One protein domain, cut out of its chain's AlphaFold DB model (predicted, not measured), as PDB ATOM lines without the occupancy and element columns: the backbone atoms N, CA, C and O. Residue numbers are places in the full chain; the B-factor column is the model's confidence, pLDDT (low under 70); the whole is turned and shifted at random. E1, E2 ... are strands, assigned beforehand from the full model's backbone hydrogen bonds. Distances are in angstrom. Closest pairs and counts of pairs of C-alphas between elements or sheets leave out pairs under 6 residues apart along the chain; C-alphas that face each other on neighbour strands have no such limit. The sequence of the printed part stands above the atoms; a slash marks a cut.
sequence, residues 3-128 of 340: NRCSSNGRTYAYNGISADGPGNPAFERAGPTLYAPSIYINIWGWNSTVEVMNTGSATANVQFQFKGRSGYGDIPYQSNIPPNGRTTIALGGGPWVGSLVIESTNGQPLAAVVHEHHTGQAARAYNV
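What this domain is: This is residues 3 to 128 of the 340 residues of an uncharacterized protein of Chloroflexi bacterium (UniProt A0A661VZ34). Two antiparallel sheets of four strands, one in the order E3, E8, E5, E6 and the other in the order E7, E4, E9, E10, make a sandwich, with the strands of the one at 17 degrees to those of the other. A small hairpin of E1 and E2 lies beyond E10, at the edge of the second sheet, and a long loop of residues 13 to 32 leads from it to E3. The printed part has 126 residues, with no named helix and ten named strands, E1 to E10 in order along the chain; the class is all strand. The whole is compact, with a radius of gyration of the C-alphas of 14.4 A, and spans 39 by 33 by 24 A.

How they stand to each other: E1, residues 5 to 7, and E2, residues 10 to 12, form an antiparallel hairpin, with N 10 and O 7 within hydrogen-bond range at 3.3 A. The closest C-alphas of E2 and E10, residues 123 to 127, are those of Tyr 12 and Arg 124, 4.8 A apart. E3, residues 33 to 41, is an edge strand of a strongly twisted sheet that continues with E8, residues 96 to 104, E5, residues 60 to 68, and E6, residues 75 to 81. Its neighbours are within hydrogen-bond range for instance at N 36 and O 100, 2.9 A, N 65 and O 101, 2.8 A, and, in the hairpin of E5 and E6, N 62 and O 79, 2.9 A. E3 bends by 70 degrees at residue 37 and E8 by 56 degrees at residue 99. The other sheet runs E7, residues 86 to 89, E4, residues 46 to 54, E9, residues 110 to 118, and E10, with N 87 and O 52 at 2.9 A, N 51 and O 113 at 2.9 A, and, in the hairpin of E9 and E10, N 116 and O 124 at 2.8 A. In this sandwich, two sheets face to face, the facing parts are 9.9 A centre to centre. The closest C-alphas of E3 and E9 are those of Thr 33 and Leu 110, 7.3 A apart.

Where its parts are: E1 begins at C-alpha 5, (73.607, 148.073, 112.991). From first to last C-alpha, E3 measures 21.8 A, E4 26.5 A, E5 24.5 A, E6 19.3 A, E8 23.8 A and E9 26.4 A. E10 ends at C-alpha 127, (85.091, 150.065, 122.049).

The domain as a whole: The C-alphas farthest apart, those of Ser 57 and Gly 120, are 40.4 A apart. The printed part has no cut, and the link from E2 to E3 is long, with 20 residues. The model's mean pLDDT over the printed part is 89.7; residues 3 to 10 and 19 to 22 are under 70.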
ATOM      1  N   ASN A   3      76.076 144.773 119.761       48.75
ATOM      2  CA  ASN A   3      75.232 145.752 119.087       48.75
ATOM      3  C   ASN A   3      75.599 145.797 117.611       48.75
ATOM      4  O   ASN A   3      76.702 146.186 117.225       48.75
ATOM      5  N   ARG A   4      74.629 145.410 116.789       50.91
ATOM      6  CA  ARG A   4      74.757 145.315 115.345       50.91
ATOM      7  C   ARG A   4      73.848 146.344 114.693       50.91
ATOM      8  O   ARG A   4      72.648 146.356 114.947       50.91
ATOM      9  N   CYS A   5      74.401 147.172 113.816       52.44
ATOM     10  CA  CYS A   5      73.607 148.073 112.991       52.44
ATOM     11  C   CYS A   5      73.830 147.750 111.517       52.44
ATOM     12  O   CYS A   5      74.968 147.726 111.048       52.44
ATOM     13  N   SER A   6      72.734 147.507 110.797       48.91
ATOM     14  CA  SER A   6      72.717 147.422 109.341       48.91
ATOM     15  C   SER A   6      71.776 148.484 108.787       48.91
ATOM     16  O   SER A   6      70.567 148.278 108.714       48.91
ATOM     17  N   SER A   7      72.320 149.629 108.390       44.59
ATOM     18  CA  SER A   7      71.573 150.648 107.644       44.59
ATOM     19  C   SER A   7      72.351 151.005 106.383       44.59
ATOM     20  O   SER A   7      73.554 151.261 106.463       44.59
ATOM     21  N   ASN A   8      71.680 151.029 105.229       53.47
ATOM     22  CA  ASN A   8      72.249 151.421 103.931       53.47
ATOM     23  C   ASN A   8      73.474 150.599 103.475       53.47
ATOM     24  O   ASN A   8      74.408 151.148 102.898       53.47
ATOM     25  N   GLY A   9      73.490 149.286 103.739       58.53
ATOM     26  CA  GLY A   9      74.572 148.396 103.287       58.53
ATOM     27  C   GLY A   9      75.871 148.496 104.096       58.53
ATOM     28  O   GLY A   9      76.902 148.012 103.644       58.53
ATOM     29  N   ARG A  10      75.833 149.108 105.285       68.75
ATOM     30  CA  ARG A  10      76.968 149.210 106.215       68.75
ATOM     31  C   ARG A  10      76.770 148.253 107.386       68.75
ATOM     32  O   ARG A  10      75.650 148.159 107.877       68.75
ATOM     33  N   THR A  11      77.840 147.617 107.859       72.50
ATOM     34  CA  THR A  11      77.816 146.732 109.035       72.50
ATOM     35  C   THR A  11      79.003 147.056 109.935       72.50
ATOM     36  O   THR A  11      80.095 147.300 109.443       72.50
ATOM     37  N   TYR A  12      78.791 147.050 111.245       76.88
ATOM     38  CA  TYR A  12      79.839 147.050 112.265       76.88
ATOM     39  C   TYR A  12      79.338 146.284 113.490       76.88
ATOM     40  O   TYR A  12      78.128 146.102 113.658       76.88
ATOM     41  N   ALA A  13      80.271 145.861 114.334       78.62
ATOM     42  CA  ALA A  13      80.011 145.172 115.587       78.62
ATOM     43  C   ALA A  13      80.962 145.720 116.654       78.62
ATOM     44  O   ALA A  13      81.989 146.317 116.331       78.62
ATOM     45  N   TYR A  14      80.578 145.572 117.917       81.31
ATOM     46  CA  TYR A  14      81.384 145.918 119.083       81.31
ATOM     47  C   TYR A  14      80.816 145.209 120.321       81.31
ATOM     48  O   TYR A  14      79.693 144.689 120.308       81.31
ATOM     49  N   ASN A  15      81.587 145.188 121.404       83.06
ATOM     50  CA  ASN A  15      81.209 144.526 122.646       83.06
ATOM     51  C   ASN A  15      80.340 145.407 123.536       83.06
ATOM     52  O   ASN A  15      80.550 146.612 123.650       83.06
ATOM     53  N   GLY A  16      79.414 144.791 124.266       77.50
ATOM     54  CA  GLY A  16      78.795 145.443 125.416       77.50
ATOM     55  C   GLY A  16      79.858 145.831 126.448       77.50
ATOM     56  O   GLY A  16      80.791 145.069 126.690       77.50
ATOM     57  N   ILE A  17      79.694 147.007 127.050       78.50
ATOM     58  CA  ILE A  17      80.584 147.536 128.088       78.50
ATOM     59  C   ILE A  17      79.903 147.337 129.442       78.50
ATOM     60  O   ILE A  17      78.742 147.712 129.607       78.50
ATOM     61  N   SER A  18      80.615 146.753 130.402       78.25
ATOM     62  CA  SER A  18      80.127 146.588 131.766       78.25
ATOM     63  C   SER A  18      80.292 147.881 132.562       78.25
ATOM     64  O   SER A  18      81.385 148.455 132.604       78.25
ATOM     65  N   ALA A  19      79.210 148.318 133.212       65.00
ATOM     66  CA  ALA A  19      79.232 149.434 134.158       65.00
ATOM     67  C   ALA A  19      80.028 149.073 135.425       65.00
ATOM     68  O   ALA A  19      80.808 149.886 135.909       65.00
ATOM     69  N   ASP A  20      79.899 147.819 135.878       65.25
ATOM     70  CA  ASP A  20      80.551 147.268 137.065       65.25
ATOM     71  C   ASP A  20      81.097 145.860 136.774       65.25
ATOM     72  O   ASP A  20      80.477 145.083 136.049       65.25
ATOM     73  N   GLY A  21      82.243 145.496 137.355       62.53
ATOM     74  CA  GLY A  21      82.725 144.106 137.368       62.53
ATOM     75  C   GLY A  21      84.004 143.804 136.567       62.53
ATOM     76  O   GLY A  21      84.674 144.715 136.067       62.53
ATOM     77  N   PRO A  22      84.397 142.513 136.523       68.31
ATOM     78  CA  PRO A  22      85.595 142.057 135.826       68.31
ATOM     79  C   PRO A  22      85.425 142.168 134.307       68.31
ATOM     80  O   PRO A  22      84.319 142.091 133.783       68.31
ATOM     81  N   GLY A  23      86.537 142.361 133.605       79.62
ATOM     82  CA  GLY A  23      86.581 142.502 132.153       79.62
ATOM     83  C   GLY A  23      87.855 143.217 131.718       79.62
ATOM     84  O   GLY A  23      88.515 143.898 132.513       79.62
ATOM     85  N   ASN A  24      88.218 143.075 130.455       85.31
ATOM     86  CA  ASN A  24      89.381 143.715 129.876       85.31
ATOM     87  C   ASN A  24      89.175 145.240 129.835       85.31
ATOM     88  O   ASN A  24      88.288 145.724 129.124       85.31
ATOM     89  N   PRO A  25      89.993 146.044 130.538       87.31
ATOM     90  CA  PRO A  25      89.808 147.494 130.575       87.31
ATOM     91  C   PRO A  25      90.046 148.183 129.224       87.31
ATOM     92  O   PRO A  25      89.728 149.362 129.084       87.31
ATOM     93  N   ALA A  26      90.573 147.471 128.223       87.62
ATOM     94  CA  ALA A  26      90.712 148.005 126.880       87.62
ATOM     95  C   ALA A  26      89.374 148.086 126.127       87.62
ATOM     96  O   ALA A  26      89.254 148.955 125.269       87.62
ATOM     97  N   PHE A  27      88.384 147.234 126.421       88.06
ATOM     98  CA  PHE A  27      87.136 147.196 125.639       88.06
ATOM     99  C   PHE A  27      85.858 146.785 126.400       88.06
ATOM    100  O   PHE A  27      84.776 146.925 125.842       88.06
ATOM    101  N   GLU A  28      85.937 146.327 127.655       89.12
ATOM    102  CA  GLU A  28      84.778 145.771 128.388       89.12
ATOM    103  C   GLU A  28      84.340 146.595 129.595       89.12
ATOM    104  O   GLU A  28      83.345 146.254 130.228       89.12
ATOM    105  N   ARG A  29      85.070 147.650 129.966       90.50
ATOM    106  CA  ARG A  29      84.835 148.368 131.227       90.50
ATOM    107  C   ARG A  29      84.499 149.830 131.005       90.50
ATOM    108  O   ARG A  29      85.106 150.481 130.160       90.50
ATOM    109  N   ALA A  30      83.572 150.333 131.811       93.62
ATOM    110  CA  ALA A  30      83.363 151.757 131.996       93.62
ATOM    111  C   ALA A  30      84.476 152.363 132.874       93.62
ATOM    112  O   ALA A  30      85.163 151.662 133.626       93.62
ATOM    113  N   GLY A  31      84.653 153.680 132.800       95.25
ATOM    114  CA  GLY A  31      85.617 154.397 133.632       95.25
ATOM    115  C   GLY A  31      85.434 155.914 133.594       95.25
ATOM    116  O   GLY A  31      84.793 156.431 132.680       95.25
ATOM    117  N   PRO A  32      85.986 156.653 134.573       96.44
ATOM    118  CA  PRO A  32      85.887 158.114 134.612       96.44
ATOM    119  C   PRO A  32      86.743 158.797 133.536       96.44
ATOM    120  O   PRO A  32      86.532 159.967 133.222       96.44
ATOM    121  N   THR A  33      87.708 158.084 132.952       97.81
ATOM    122  CA  THR A  33      88.495 158.548 131.808       97.81
ATOM    123  C   THR A  33      88.572 157.445 130.766       97.81
ATOM    124  O   THR A  33      88.938 156.320 131.095       97.81
ATOM    125  N   LEU A  34      88.260 157.776 129.516       98.31
ATOM    126  CA  LEU A  34      88.297 156.865 128.378       98.31
ATOM    127  C   LEU A  34      89.241 157.383 127.282       98.31
ATOM    128  O   LEU A  34      89.453 158.591 127.141       98.31
ATOM    129  N   TYR A  35      89.777 156.464 126.482       98.50
ATOM    130  CA  TYR A  35      90.804 156.699 125.469       98.50
ATOM    131  C   TYR A  35      90.399 156.089 124.126       98.50
ATOM    132  O   TYR A  35      90.235 154.872 124.017       98.50
ATOM    133  N   ALA A  36      90.237 156.937 123.108       98.25
ATOM    134  CA  ALA A  36      89.894 156.535 121.745       98.25
ATOM    135  C   ALA A  36      91.084 156.837 120.814       98.25
ATOM    136  O   ALA A  36      91.323 158.008 120.491       98.25
ATOM    137  N   PRO A  37      91.864 155.822 120.394       98.19
ATOM    138  CA  PRO A  37      93.100 156.062 119.654       98.19
ATOM    139  C   PRO A  37      92.915 156.669 118.266       98.19
ATOM    140  O   PRO A  37      93.825 157.348 117.795       98.19
ATOM    141  N   SER A  38      91.769 156.435 117.620       96.81
ATOM    142  CA  SER A  38      91.511 156.846 116.239       96.81
ATOM    143  C   SER A  38      90.214 157.638 116.118       96.81
ATOM    144  O   SER A  38      89.142 157.122 116.419       96.81
ATOM    145  N   ILE A  39      90.314 158.890 115.676       97.31
ATOM    146  CA  ILE A  39      89.177 159.753 115.361       97.31
ATOM    147  C   ILE A  39      89.470 160.508 114.063       97.31
ATOM    148  O   ILE A  39      90.557 161.067 113.890       97.31
ATOM    149  N   TYR A  40      88.472 160.562 113.186       95.88
ATOM    150  CA  TYR A  40      88.505 161.237 111.895       95.88
ATOM    151  C   TYR A  40      87.404 162.296 111.819       95.88
ATOM    152  O   TYR A  40      86.255 162.038 112.173       95.88
ATOM    153  N   ILE A  41      87.728 163.476 111.302       95.62
ATOM    154  CA  ILE A  41      86.752 164.514 110.958       95.62
ATOM    155  C   ILE A  41      87.028 164.904 109.514       95.62
ATOM    156  O   ILE A  41      88.109 165.407 109.216       95.62
ATOM    157  N   ASN A  42      86.071 164.651 108.621       93.69
ATOM    158  CA  ASN A  42      86.096 165.060 107.217       93.69
ATOM    159  C   ASN A  42      87.453 164.847 106.507       93.69
ATOM    160  O   ASN A  42      87.961 165.737 105.823       93.69
ATOM    161  N   ILE A  43      88.076 163.678 106.693       93.94
ATOM    162  CA  ILE A  43      89.412 163.393 106.153       93.94
ATOM    163  C   ILE A  43      89.449 162.028 105.472       93.94
ATOM    164  O   ILE A  43      88.967 161.036 106.009       93.94
ATOM    165  N   TRP A  44      89.999 161.979 104.255       92.12
ATOM    166  CA  TRP A  44      90.087 160.758 103.435       92.12
ATOM    167  C   TRP A  44      88.744 160.031 103.252       92.12
ATOM    168  O   TRP A  44      88.708 158.810 103.165       92.12
ATOM    169  N   GLY A  45      87.637 160.782 103.239       91.31
ATOM    170  CA  GLY A  45      86.282 160.234 103.164       91.31
ATOM    171  C   GLY A  45      85.733 159.677 104.482       91.31
ATOM    172  O   GLY A  45      84.587 159.238 104.493       91.31
ATOM    173  N   TRP A  46      86.497 159.708 105.579       92.69
ATOM    174  CA  TRP A  46      86.110 159.201 106.896       92.69
ATOM    175  C   TRP A  46      85.605 160.299 107.836       92.69
ATOM    176  O   TRP A  46      86.146 161.406 107.888       92.69
ATOM    177  N   ASN A  47      84.583 159.950 108.618       94.62
ATOM    178  CA  ASN A  47      84.071 160.722 109.748       94.62
ATOM    179  C   ASN A  47      83.789 159.790 110.926       94.62
ATOM    180  O   ASN A  47      83.210 158.720 110.735       94.62
ATOM    181  N   SER A  48      84.144 160.217 112.132       95.50
ATOM    182  CA  SER A  48      83.841 159.508 113.370       95.50
ATOM    183  C   SER A  48      82.630 160.123 114.071       95.50
ATOM    184  O   SER A  48      82.483 161.343 114.139       95.50
ATOM    185  N   THR A  49      81.794 159.269 114.649       95.06
ATOM    186  CA  THR A  49      80.831 159.636 115.686       95.06
ATOM    187  C   THR A  49      81.176 158.881 116.963       95.06
ATOM    188  O   THR A  49      81.642 157.743 116.912       95.06
ATOM    189  N   VAL A  50      81.013 159.526 118.114       96.69
ATOM    190  CA  VAL A  50      81.333 158.942 119.421       96.69
ATOM    191  C   VAL A  50      80.060 158.893 120.245       96.69
ATOM    192  O   VAL A  50      79.515 159.937 120.603       96.69
ATOM    193  N   GLU A  51      79.577 157.693 120.538       96.69
ATOM    194  CA  GLU A  51      78.467 157.497 121.466       96.69
ATOM    195  C   GLU A  51      79.025 157.357 122.881       96.69
ATOM    196  O   GLU A  51      79.910 156.536 123.115       96.69
ATOM    197  N   VAL A  52      78.526 158.164 123.820       97.50
ATOM    198  CA  VAL A  52      78.952 158.142 125.226       97.50
ATOM    199  C   VAL A  52      77.741 158.040 126.131       97.50
ATOM    200  O   VAL A  52      76.818 158.846 126.028       97.50
ATOM    201  N   MET A  53      77.771 157.080 127.047       97.25
ATOM    202  CA  MET A  53      76.771 156.887 128.089       97.25
ATOM    203  C   MET A  53      77.382 157.182 129.456       97.25
ATOM    204  O   MET A  53      78.485 156.733 129.764       97.25
ATOM    205  N   ASN A  54      76.642 157.909 130.288       97.38
ATOM    206  CA  ASN A  54      76.943 158.019 131.706       97.38
ATOM    207  C   ASN A  54      76.318 156.829 132.434       97.38
ATOM    208  O   ASN A  54      75.097 156.723 132.523       97.38
ATOM    209  N   THR A  55      77.163 155.943 132.947       95.62
ATOM    210  CA  THR A  55      76.749 154.752 133.707       95.62
ATOM    211  C   THR A  55      76.672 155.011 135.216       95.62
ATOM    212  O   THR A  55      76.343 154.114 135.984       95.62
ATOM    213  N   GLY A  56      76.989 156.235 135.648       95.62
ATOM    214  CA  GLY A  56      76.958 156.662 137.039       95.62
ATOM    215  C   GLY A  56      75.579 157.088 137.537       95.62
ATOM    216  O   GLY A  56      74.604 157.198 136.790       95.62
ATOM    217  N   SER A  57      75.515 157.373 138.839       96.19
ATOM    218  CA  SER A  57      74.288 157.738 139.554       96.19
ATOM    219  C   SER A  57      74.020 159.247 139.613       96.19
ATOM    220  O   SER A  57      72.962 159.657 140.086       96.19
ATOM    221  N   ALA A  58      74.952 160.084 139.153       97.94
ATOM    222  CA  ALA A  58      74.805 161.538 139.083       97.94
ATOM    223  C   ALA A  58      75.158 162.063 137.685       97.94
ATOM    224  O   ALA A  58      75.767 161.358 136.883       97.94
ATOM    225  N   THR A  59      74.795 163.311 137.379       98.50
ATOM    226  CA  THR A  59      75.177 163.960 136.113       98.50
ATOM    227  C   THR A  59      76.696 163.988 135.968       98.50
ATOM    228  O   THR A  59      77.387 164.471 136.861       98.50
ATOM    229  N   ALA A  60      77.220 163.502 134.845       98.56
ATOM    230  CA  ALA A  60      78.637 163.550 134.517       98.56
ATOM    231  C   ALA A  60      78.985 164.876 133.830       98.56
ATOM    232  O   ALA A  60      78.363 165.223 132.824       98.56
ATOM    233  N   ASN A  61      80.007 165.570 134.331       98.44
ATOM    234  CA  ASN A  61      80.595 166.745 133.688       98.44
ATOM    235  C   ASN A  61      81.734 166.277 132.780       98.44
ATOM    236  O   ASN A  61      82.801 165.917 133.278       98.44
ATOM    237  N   VAL A  62      81.511 166.219 131.466       98.56
ATOM    238  CA  VAL A  62      82.419 165.523 130.545       98.56
ATOM    239  C   VAL A  62      83.230 166.500 129.702       98.56
ATOM    240  O   VAL A  62      82.678 167.330 128.978       98.56
ATOM    241  N   GLN A  63      84.554 166.356 129.754       98.19
ATOM    242  CA  GLN A  63      85.495 166.989 128.838       98.19
ATOM    243  C   GLN A  63      85.934 166.003 127.757       98.19
ATOM    244  O   GLN A  63      86.445 164.921 128.036       98.19
ATOM    245  N   PHE A  64      85.778 166.418 126.509       98.25
ATOM    246  CA  PHE A  64      86.246 165.728 125.321       98.25
ATOM    247  C   PHE A  64      87.478 166.462 124.804       98.25
ATOM    248  O   PHE A  64      87.393 167.583 124.300       98.25
ATOM    249  N   GLN A  65      88.641 165.841 124.954       97.81
ATOM    250  CA  GLN A  65      89.910 166.402 124.519       97.81
ATOM    251  C   GLN A  65      90.345 165.704 123.229       97.81
ATOM    252  O   GLN A  65      90.991 164.654 123.270       97.81
ATOM    253  N   PHE A  66      89.994 166.279 122.081       98.06
ATOM    254  CA  PHE A  66      90.486 165.805 120.792       98.06
ATOM    255  C   PHE A  66      91.936 166.264 120.638       98.06
ATOM    256  O   PHE A  66      92.225 167.459 120.552       98.06
ATOM    257  N   LYS A  67      92.861 165.309 120.653       98.19
ATOM    258  CA  LYS A  67      94.302 165.536 120.566       98.19
ATOM    259  C   LYS A  67      94.766 165.251 119.145       98.19
ATOM    260  O   LYS A  67      94.802 164.096 118.722       98.19
ATOM    261  N   GLY A  68      95.112 166.305 118.409       97.12
ATOM    262  CA  GLY A  68      95.503 166.190 117.005       97.12
ATOM    263  C   GLY A  68      96.737 165.308 116.811       97.12
ATOM    264  O   GLY A  68      97.636 165.247 117.657       97.12
ATOM    265  N   ARG A  69      96.830 164.611 115.680       92.31
ATOM    266  CA  ARG A  69      98.121 164.058 115.250       92.31
ATOM    267  C   ARG A  69      99.066 165.212 114.876       92.31
ATOM    268  O   ARG A  69      98.626 166.340 114.692       92.31
ATOM    269  N   SER A  70     100.366 164.939 114.739       87.31
ATOM    270  CA  SER A  70     101.318 165.904 114.163       87.31
ATOM    271  C   SER A  70     100.739 166.556 112.896       87.31
ATOM    272  O   SER A  70     100.302 165.845 111.990       87.31
ATOM    273  N   GLY A  71     100.697 167.890 112.877       90.94
ATOM    274  CA  GLY A  71     100.064 168.690 111.823       90.94
ATOM    275  C   GLY A  71      98.620 169.136 112.101       90.94
ATOM    276  O   GLY A  71      98.120 169.987 111.376       90.94
ATOM    277  N   TYR A  72      97.967 168.632 113.153       95.44
ATOM    278  CA  TYR A  72      96.591 168.978 113.526       95.44
ATOM    279  C   TYR A  72      96.532 169.595 114.929       95.44
ATOM    280  O   TYR A  72      97.202 169.130 115.852       95.44
ATOM    281  N   GLY A  73      95.720 170.643 115.089       95.62
ATOM    282  CA  GLY A  73      95.482 171.299 116.379       95.62
ATOM    283  C   GLY A  73      94.585 170.481 117.311       95.62
ATOM    284  O   GLY A  73      93.889 169.566 116.873       95.62
ATOM    285  N   ASP A  74      94.586 170.814 118.600       97.38
ATOM    286  CA  ASP A  74      93.676 170.201 119.571       97.38
ATOM    287  C   ASP A  74      92.302 170.885 119.528       97.38
ATOM    288  O   ASP A  74      92.215 172.095 119.320       97.38
ATOM    289  N   ILE A  75      91.235 170.116 119.755       96.62
ATOM    290  CA  ILE A  75      89.860 170.626 119.801       96.62
ATOM    291  C   ILE A  75      89.268 170.270 121.172       96.62
ATOM    292  O   ILE A  75      89.095 169.088 121.476       96.62
ATOM    293  N   PRO A  76      88.980 171.255 122.039       95.06
ATOM    294  CA  PRO A  76      88.232 171.010 123.261       95.06
ATOM    295  C   PRO A  76      86.731 170.986 122.965       95.06
ATOM    296  O   PRO A  76      86.214 171.807 122.209       95.06
ATOM    297  N   TYR A  77      86.015 170.069 123.603       96.19
ATOM    298  CA  TYR A  77      84.558 170.047 123.617       96.19
ATOM    299  C   TYR A  77      84.072 169.595 124.996       96.19
ATOM    300  O   TYR A  77      84.772 168.865 125.696       96.19
ATOM    301  N   GLN A  78      82.901 170.049 125.427       96.31
ATOM    302  CA  GLN A  78      82.348 169.704 126.734       96.31
ATOM    303  C   GLN A  78      80.853 169.436 126.624       96.31
ATOM    304  O   GLN A  78      80.160 170.058 125.819       96.31
ATOM    305  N   SER A  79      80.365 168.509 127.439       96.25
ATOM    306  CA  SER A  79      78.941 168.215 127.564       96.25
ATOM    307  C   SER A  79      78.636 167.661 128.952       96.25
ATOM    308  O   SER A  79      79.496 167.049 129.586       96.25
ATOM    309  N   ASN A  80      77.401 167.853 129.408       97.75
ATOM    310  CA  ASN A  80      76.901 167.237 130.629       97.75
ATOM    311  C   ASN A  80      75.961 166.097 130.258       97.75
ATOM    312  O   ASN A  80      75.051 166.277 129.449       97.75
ATOM    313  N   ILE A  81      76.163 164.936 130.870       98.38
ATOM    314  CA  ILE A  81      75.370 163.742 130.578       98.38
ATOM    315  C   ILE A  81      74.621 163.344 131.856       98.38
ATOM    316  O   ILE A  81      75.271 162.963 132.834       98.38
ATOM    317  N   PRO A  82      73.276 163.428 131.896       98.38
ATOM    318  CA  PRO A  82      72.480 162.951 133.031       98.38
ATOM    319  C   PRO A  82      72.780 161.478 133.375       98.38
ATOM    320  O   PRO A  82      73.253 160.749 132.501       98.38
ATOM    321  N   PRO A  83      72.518 161.013 134.609       97.44
ATOM    322  CA  PRO A  83      72.714 159.606 134.973       97.44
ATOM    323  C   PRO A  83      71.890 158.686 134.067       97.44
ATOM    324  O   PRO A  83      70.735 158.987 133.767       97.44
ATOM    325  N   ASN A  84      72.493 157.586 133.603       94.62
ATOM    326  CA  ASN A  84      71.953 156.677 132.577       94.62
ATOM    327  C   ASN A  84      71.629 157.336 131.220       94.62
ATOM    328  O   ASN A  84      71.072 156.694 130.328       94.62
ATOM    329  N   GLY A  85      71.967 158.615 131.044       96.75
ATOM    330  CA  GLY A  85      71.808 159.348 129.798       96.75
ATOM    331  C   GLY A  85      72.925 159.037 128.805       96.75
ATOM    332  O   GLY A  85      73.994 158.538 129.168       96.75
ATOM    333  N   ARG A  86      72.691 159.389 127.537       96.50
ATOM    334  CA  ARG A  86      73.692 159.296 126.469       96.50
ATOM    335  C   ARG A  86      73.799 160.583 125.665       96.50
ATOM    336  O   ARG A  86      72.830 161.329 125.550       96.50
ATOM    337  N   THR A  87      74.959 160.789 125.056       96.44
ATOM    338  CA  THR A  87      75.199 161.816 124.040       96.44
ATOM    339  C   THR A  87      75.914 161.205 122.840       96.44
ATOM    340  O   THR A  87      76.659 160.235 122.979       96.44
ATOM    341  N   THR A  88      75.723 161.804 121.669       95.88
ATOM    342  CA  THR A  88      76.477 161.479 120.455       95.88
ATOM    343  C   THR A  88      77.305 162.691 120.066       95.88
ATOM    344  O   THR A  88      76.765 163.785 119.908       95.88
ATOM    345  N   ILE A  89      78.613 162.509 119.914       94.19
ATOM    346  CA  ILE A  89      79.524 163.551 119.445       94.19
ATOM    347  C   ILE A  89      79.855 163.287 117.983       94.19
ATOM    348  O   ILE A  89      80.449 162.266 117.649       94.19
ATOM    349  N   ALA A  90      79.488 164.224 117.118       89.44
ATOM    350  CA  ALA A  90      79.843 164.232 115.707       89.44
ATOM    351  C   ALA A  90      80.355 165.634 115.371       89.44
ATOM    352  O   ALA A  90      79.572 166.542 115.090       89.44
ATOM    353  N   LEU A  91      81.668 165.840 115.491       85.31
ATOM    354  CA  LEU A  91      82.256 167.139 115.187       85.31
ATOM    355  C   LEU A  91      82.240 167.368 113.673       85.31
ATOM    356  O   LEU A  91      82.722 166.537 112.907       85.31
ATOM    357  N   GLY A  92      81.693 168.507 113.253       82.31
ATOM    358  CA  GLY A  92      81.888 169.035 111.905       82.31
ATOM    359  C   GLY A  92      83.158 169.883 111.824       82.31
ATOM    360  O   GLY A  92      83.743 170.245 112.844       82.31
ATOM    361  N   GLY A  93      83.573 170.238 110.609       85.69
ATOM    362  CA  GLY A  93      84.683 171.166 110.391       85.69
ATOM    363  C   GLY A  93      85.635 170.746 109.276       85.69
ATOM    364  O   GLY A  93      85.300 169.937 108.405       85.69
ATOM    365  N   GLY A  94      86.822 171.354 109.293       90.25
ATOM    366  CA  GLY A  94      87.906 171.021 108.372       90.25
ATOM    367  C   GLY A  94      88.505 169.632 108.640       90.25
ATOM    368  O   GLY A  94      88.266 169.063 109.707       90.25
ATOM    369  N   PRO A  95      89.293 169.091 107.692       95.69
ATOM    370  CA  PRO A  95      89.931 167.788 107.837       95.69
ATOM    371  C   PRO A  95      90.775 167.699 109.113       95.69
ATOM    372  O   PRO A  95      91.647 168.538 109.344       95.69
ATOM    373  N   TRP A  96      90.544 166.670 109.925       97.06
ATOM    374  CA  TRP A  96      91.278 166.437 111.166       97.06
ATOM    375  C   TRP A  96      91.416 164.944 111.464       97.06
ATOM    376  O   TRP A  96      90.497 164.157 111.228       97.06
ATOM    377  N   VAL A  97      92.568 164.552 112.006       96.94
ATOM    378  CA  VAL A  97      92.809 163.200 112.517       96.94
ATOM    379  C   VAL A  97      93.624 163.258 113.803       96.94
ATOM    380  O   VAL A  97      94.569 164.044 113.933       96.94
ATOM    381  N   GLY A  98      93.287 162.394 114.750       97.44
ATOM    382  CA  GLY A  98      93.954 162.331 116.040       97.44
ATOM    383  C   GLY A  98      93.313 161.309 116.965       97.44
ATOM    384  O   GLY A  98      92.643 160.383 116.514       97.44
ATOM    385  N   SER A  99      93.532 161.494 118.259       98.50
ATOM    386  CA  SER A  99      92.949 160.680 119.324       98.50
ATOM    387  C   SER A  99      92.000 161.497 120.191       98.50
ATOM    388  O   SER A  99      91.989 162.726 120.140       98.50
ATOM    389  N   LEU A 100      91.214 160.820 121.019       98.50
ATOM    390  CA  LEU A 100      90.287 161.439 121.958       98.50
ATOM    391  C   LEU A 100      90.557 160.947 123.380       98.50
ATOM    392  O   LEU A 100      90.830 159.767 123.609       98.50
ATOM    393  N   VAL A 101      90.473 161.873 124.332       98.56
ATOM    394  CA  VAL A 101      90.324 161.577 125.761       98.56
ATOM    395  C   VAL A 101      88.949 162.063 126.193       98.56
ATOM    396  O   VAL A 101      88.609 163.218 125.945       98.56
ATOM    397  N   ILE A 102      88.169 161.190 126.822       98.50
ATOM    398  CA  ILE A 102      86.844 161.507 127.362       98.50
ATOM    399  C   ILE A 102      86.960 161.436 128.876       98.50
ATOM    400  O   ILE A 102      87.240 160.370 129.409       98.50
ATOM    401  N   GLU A 103      86.787 162.549 129.573       98.38
ATOM    402  CA  GLU A 103      87.021 162.639 131.013       98.38
ATOM    403  C   GLU A 103      85.788 163.184 131.727       98.38
ATOM    404  O   GLU A 103      85.364 164.307 131.466       98.38
ATOM    405  N   SER A 104      85.229 162.409 132.656       98.31
ATOM    406  CA  SER A 104      84.284 162.919 133.644       98.31
ATOM    407  C   SER A 104      85.059 163.595 134.775       98.31
ATOM    408  O   SER A 104      85.688 162.933 135.599       98.31
ATOM    409  N   THR A 105      84.988 164.922 134.855       98.19
ATOM    410  CA  THR A 105      85.740 165.709 135.853       98.19
ATOM    411  C   THR A 105      85.205 165.564 137.271       98.19
ATOM    412  O   THR A 105      85.884 165.916 138.232       98.19
ATOM    413  N   ASN A 106      83.994 165.028 137.415       97.69
ATOM    414  CA  ASN A 106      83.383 164.664 138.687       97.69
ATOM    415  C   ASN A 106      83.343 163.141 138.918       97.69
ATOM    416  O   ASN A 106      82.584 162.669 139.763       97.69
ATOM    417  N   GLY A 107      84.154 162.378 138.175       97.06
ATOM    418  CA  GLY A 107      84.437 160.967 138.443       97.06
ATOM    419  C   GLY A 107      83.303 159.985 138.141       97.06
ATOM    420  O   GLY A 107      83.390 158.834 138.563       97.06
ATOM    421  N   GLN A 108      82.248 160.395 137.430       97.62
ATOM    422  CA  GLN A 108      81.190 159.470 137.021       97.62
ATOM    423  C   GLN A 108      81.721 158.490 135.960       97.62
ATOM    424  O   GLN A 108      82.417 158.916 135.032       97.62
ATOM    425  N   PRO A 109      81.409 157.186 136.058       96.75
ATOM    426  CA  PRO A 109      81.858 156.208 135.078       96.75
ATOM    427  C   PRO A 109      81.143 156.404 133.737       96.75
ATOM    428  O   PRO A 109      79.913 156.490 133.661       96.75
ATOM    429  N   LEU A 110      81.928 156.435 132.665       97.44
ATOM    430  CA  LEU A 110      81.468 156.566 131.291       97.44
ATOM    431  C   LEU A 110      81.714 155.264 130.528       97.44
ATOM    432  O   LEU A 110      82.728 154.599 130.736       97.44
ATOM    433  N   ALA A 111      80.830 154.949 129.590       96.31
ATOM    434  CA  ALA A 111      81.036 153.932 128.564       96.31
ATOM    435  C   ALA A 111      80.964 154.602 127.190       96.31
ATOM    436  O   ALA A 111      80.114 155.471 126.984       96.31
ATOM    437  N   ALA A 112      81.841 154.230 126.254       96.44
ATOM    438  CA  ALA A 112      81.846 154.843 124.932       96.44
ATOM    439  C   ALA A 112      82.240 153.889 123.804       96.44
ATOM    440  O   ALA A 112      83.036 152.963 123.981       96.44
ATOM    441  N   VAL A 113      81.701 154.175 122.622       96.31
ATOM    442  CA  VAL A 113      81.979 153.477 121.364       96.31
ATOM    443  C   VAL A 113      82.236 154.517 120.283       96.31
ATOM    444  O   VAL A 113      81.553 155.542 120.215       96.31
ATOM    445  N   VAL A 114      83.232 154.260 119.438       96.69
ATOM    446  CA  VAL A 114      83.476 155.051 118.230       96.69
ATOM    447  C   VAL A 114      82.873 154.314 117.048       96.69
ATOM    448  O   VAL A 114      83.146 153.133 116.854       96.69
ATOM    449  N   HIS A 115      82.104 155.031 116.236       94.00
ATOM    450  CA  HIS A 115      81.688 154.593 114.912       94.00
ATOM    451  C   HIS A 115      82.400 155.434 113.870       94.00
ATOM    452  O   HIS A 115      82.394 156.659 113.942       94.00
ATOM    453  N   GLU A 116      82.971 154.790 112.865       92.81
ATOM    454  CA  GLU A 116      83.622 155.470 111.757       92.81
ATOM    455  C   GLU A 116      82.879 155.139 110.471       92.81
ATOM    456  O   GLU A 116      82.555 153.985 110.186       92.81
ATOM    457  N   HIS A 117      82.581 156.173 109.696       90.25
ATOM    458  CA  HIS A 117      81.778 156.088 108.491       90.25
ATOM    459  C   HIS A 117      82.551 156.661 107.315       90.25
ATOM    460  O   HIS A 117      83.059 157.782 107.381       90.25
ATOM    461  N   HIS A 118      82.585 155.906 106.223       89.31
ATOM    462  CA  HIS A 118      83.181 156.330 104.969       89.31
ATOM    463  C   HIS A 118      82.103 156.796 103.986       89.31
ATOM    464  O   HIS A 118      81.003 156.234 103.931       89.31
ATOM    465  N   THR A 119      82.427 157.775 103.144       82.88
ATOM    466  CA  THR A 119      81.543 158.240 102.058       82.88
ATOM    467  C   THR A 119      81.201 157.125 101.060       82.88
ATOM    468  O   THR A 119      80.090 157.089 100.537       82.88
ATOM    469  N   GLY A 120      82.099 156.155 100.865       76.50
ATOM    470  CA  GLY A 120      81.916 154.974 100.008       76.50
ATOM    471  C   GLY A 120      81.151 153.800 100.638       76.50
ATOM    472  O   GLY A 120      81.494 152.660 100.358       76.50
ATOM    473  N   GLN A 121      80.167 154.053 101.508       71.12
ATOM    474  CA  GLN A 121      79.328 153.018 102.148       71.12
ATOM    475  C   GLN A 121      80.088 151.965 102.981       71.12
ATOM    476  O   GLN A 121      79.641 150.830 103.102       71.12
ATOM    477  N   ALA A 122      81.197 152.345 103.621       81.38
ATOM    478  CA  ALA A 122      81.823 151.526 104.658       81.38
ATOM    479  C   ALA A 122      81.512 152.088 106.047       81.38
ATOM    480  O   ALA A 122      81.395 153.304 106.229       81.38
ATOM    481  N   ALA A 123      81.399 151.205 107.034       86.19
ATOM    482  CA  ALA A 123      81.407 151.597 108.431       86.19
ATOM    483  C   ALA A 123      82.145 150.558 109.266       86.19
ATOM    484  O   ALA A 123      82.287 149.413 108.855       86.19
ATOM    485  N   ARG A 124      82.622 150.993 110.423       91.25
ATOM    486  CA  ARG A 124      83.352 150.186 111.396       91.25
ATOM    487  C   ARG A 124      83.164 150.804 112.775       91.25
ATOM    488  O   ARG A 124      82.764 151.966 112.873       91.25
ATOM    489  N   ALA A 125      83.373 150.022 113.820       93.44
ATOM    490  CA  ALA A 125      83.232 150.496 115.183       93.44
ATOM    491  C   ALA A 125      84.202 149.769 116.104       93.44
ATOM    492  O   ALA A 125      84.584 148.633 115.828       93.44
ATOM    493  N   TYR A 126      84.579 150.423 117.197       95.00
ATOM    494  CA  TYR A 126      85.386 149.815 118.245       95.00
ATOM    495  C   TYR A 126      85.055 150.420 119.614       95.00
ATOM    496  O   TYR A 126      84.610 151.568 119.731       95.00
ATOM    497  N   ASN A 127      85.272 149.633 120.666       94.88
ATOM    498  CA  ASN A 127      85.091 150.065 122.049       94.88
ATOM    499  C   ASN A 127      86.222 150.998 122.494       94.88
ATOM    500  O   ASN A 127      87.401 150.716 122.263       94.88
ATOM    501  N   VAL A 128      85.869 152.071 123.199       96.25
ATOM    502  CA  VAL A 128      86.832 153.021 123.769       96.25
ATOM    503  C   VAL A 128      87.438 152.440 125.052       96.25
ATOM    504  O   VAL A 128      86.722 151.899 125.891       96.25
TER     505      VAL A 128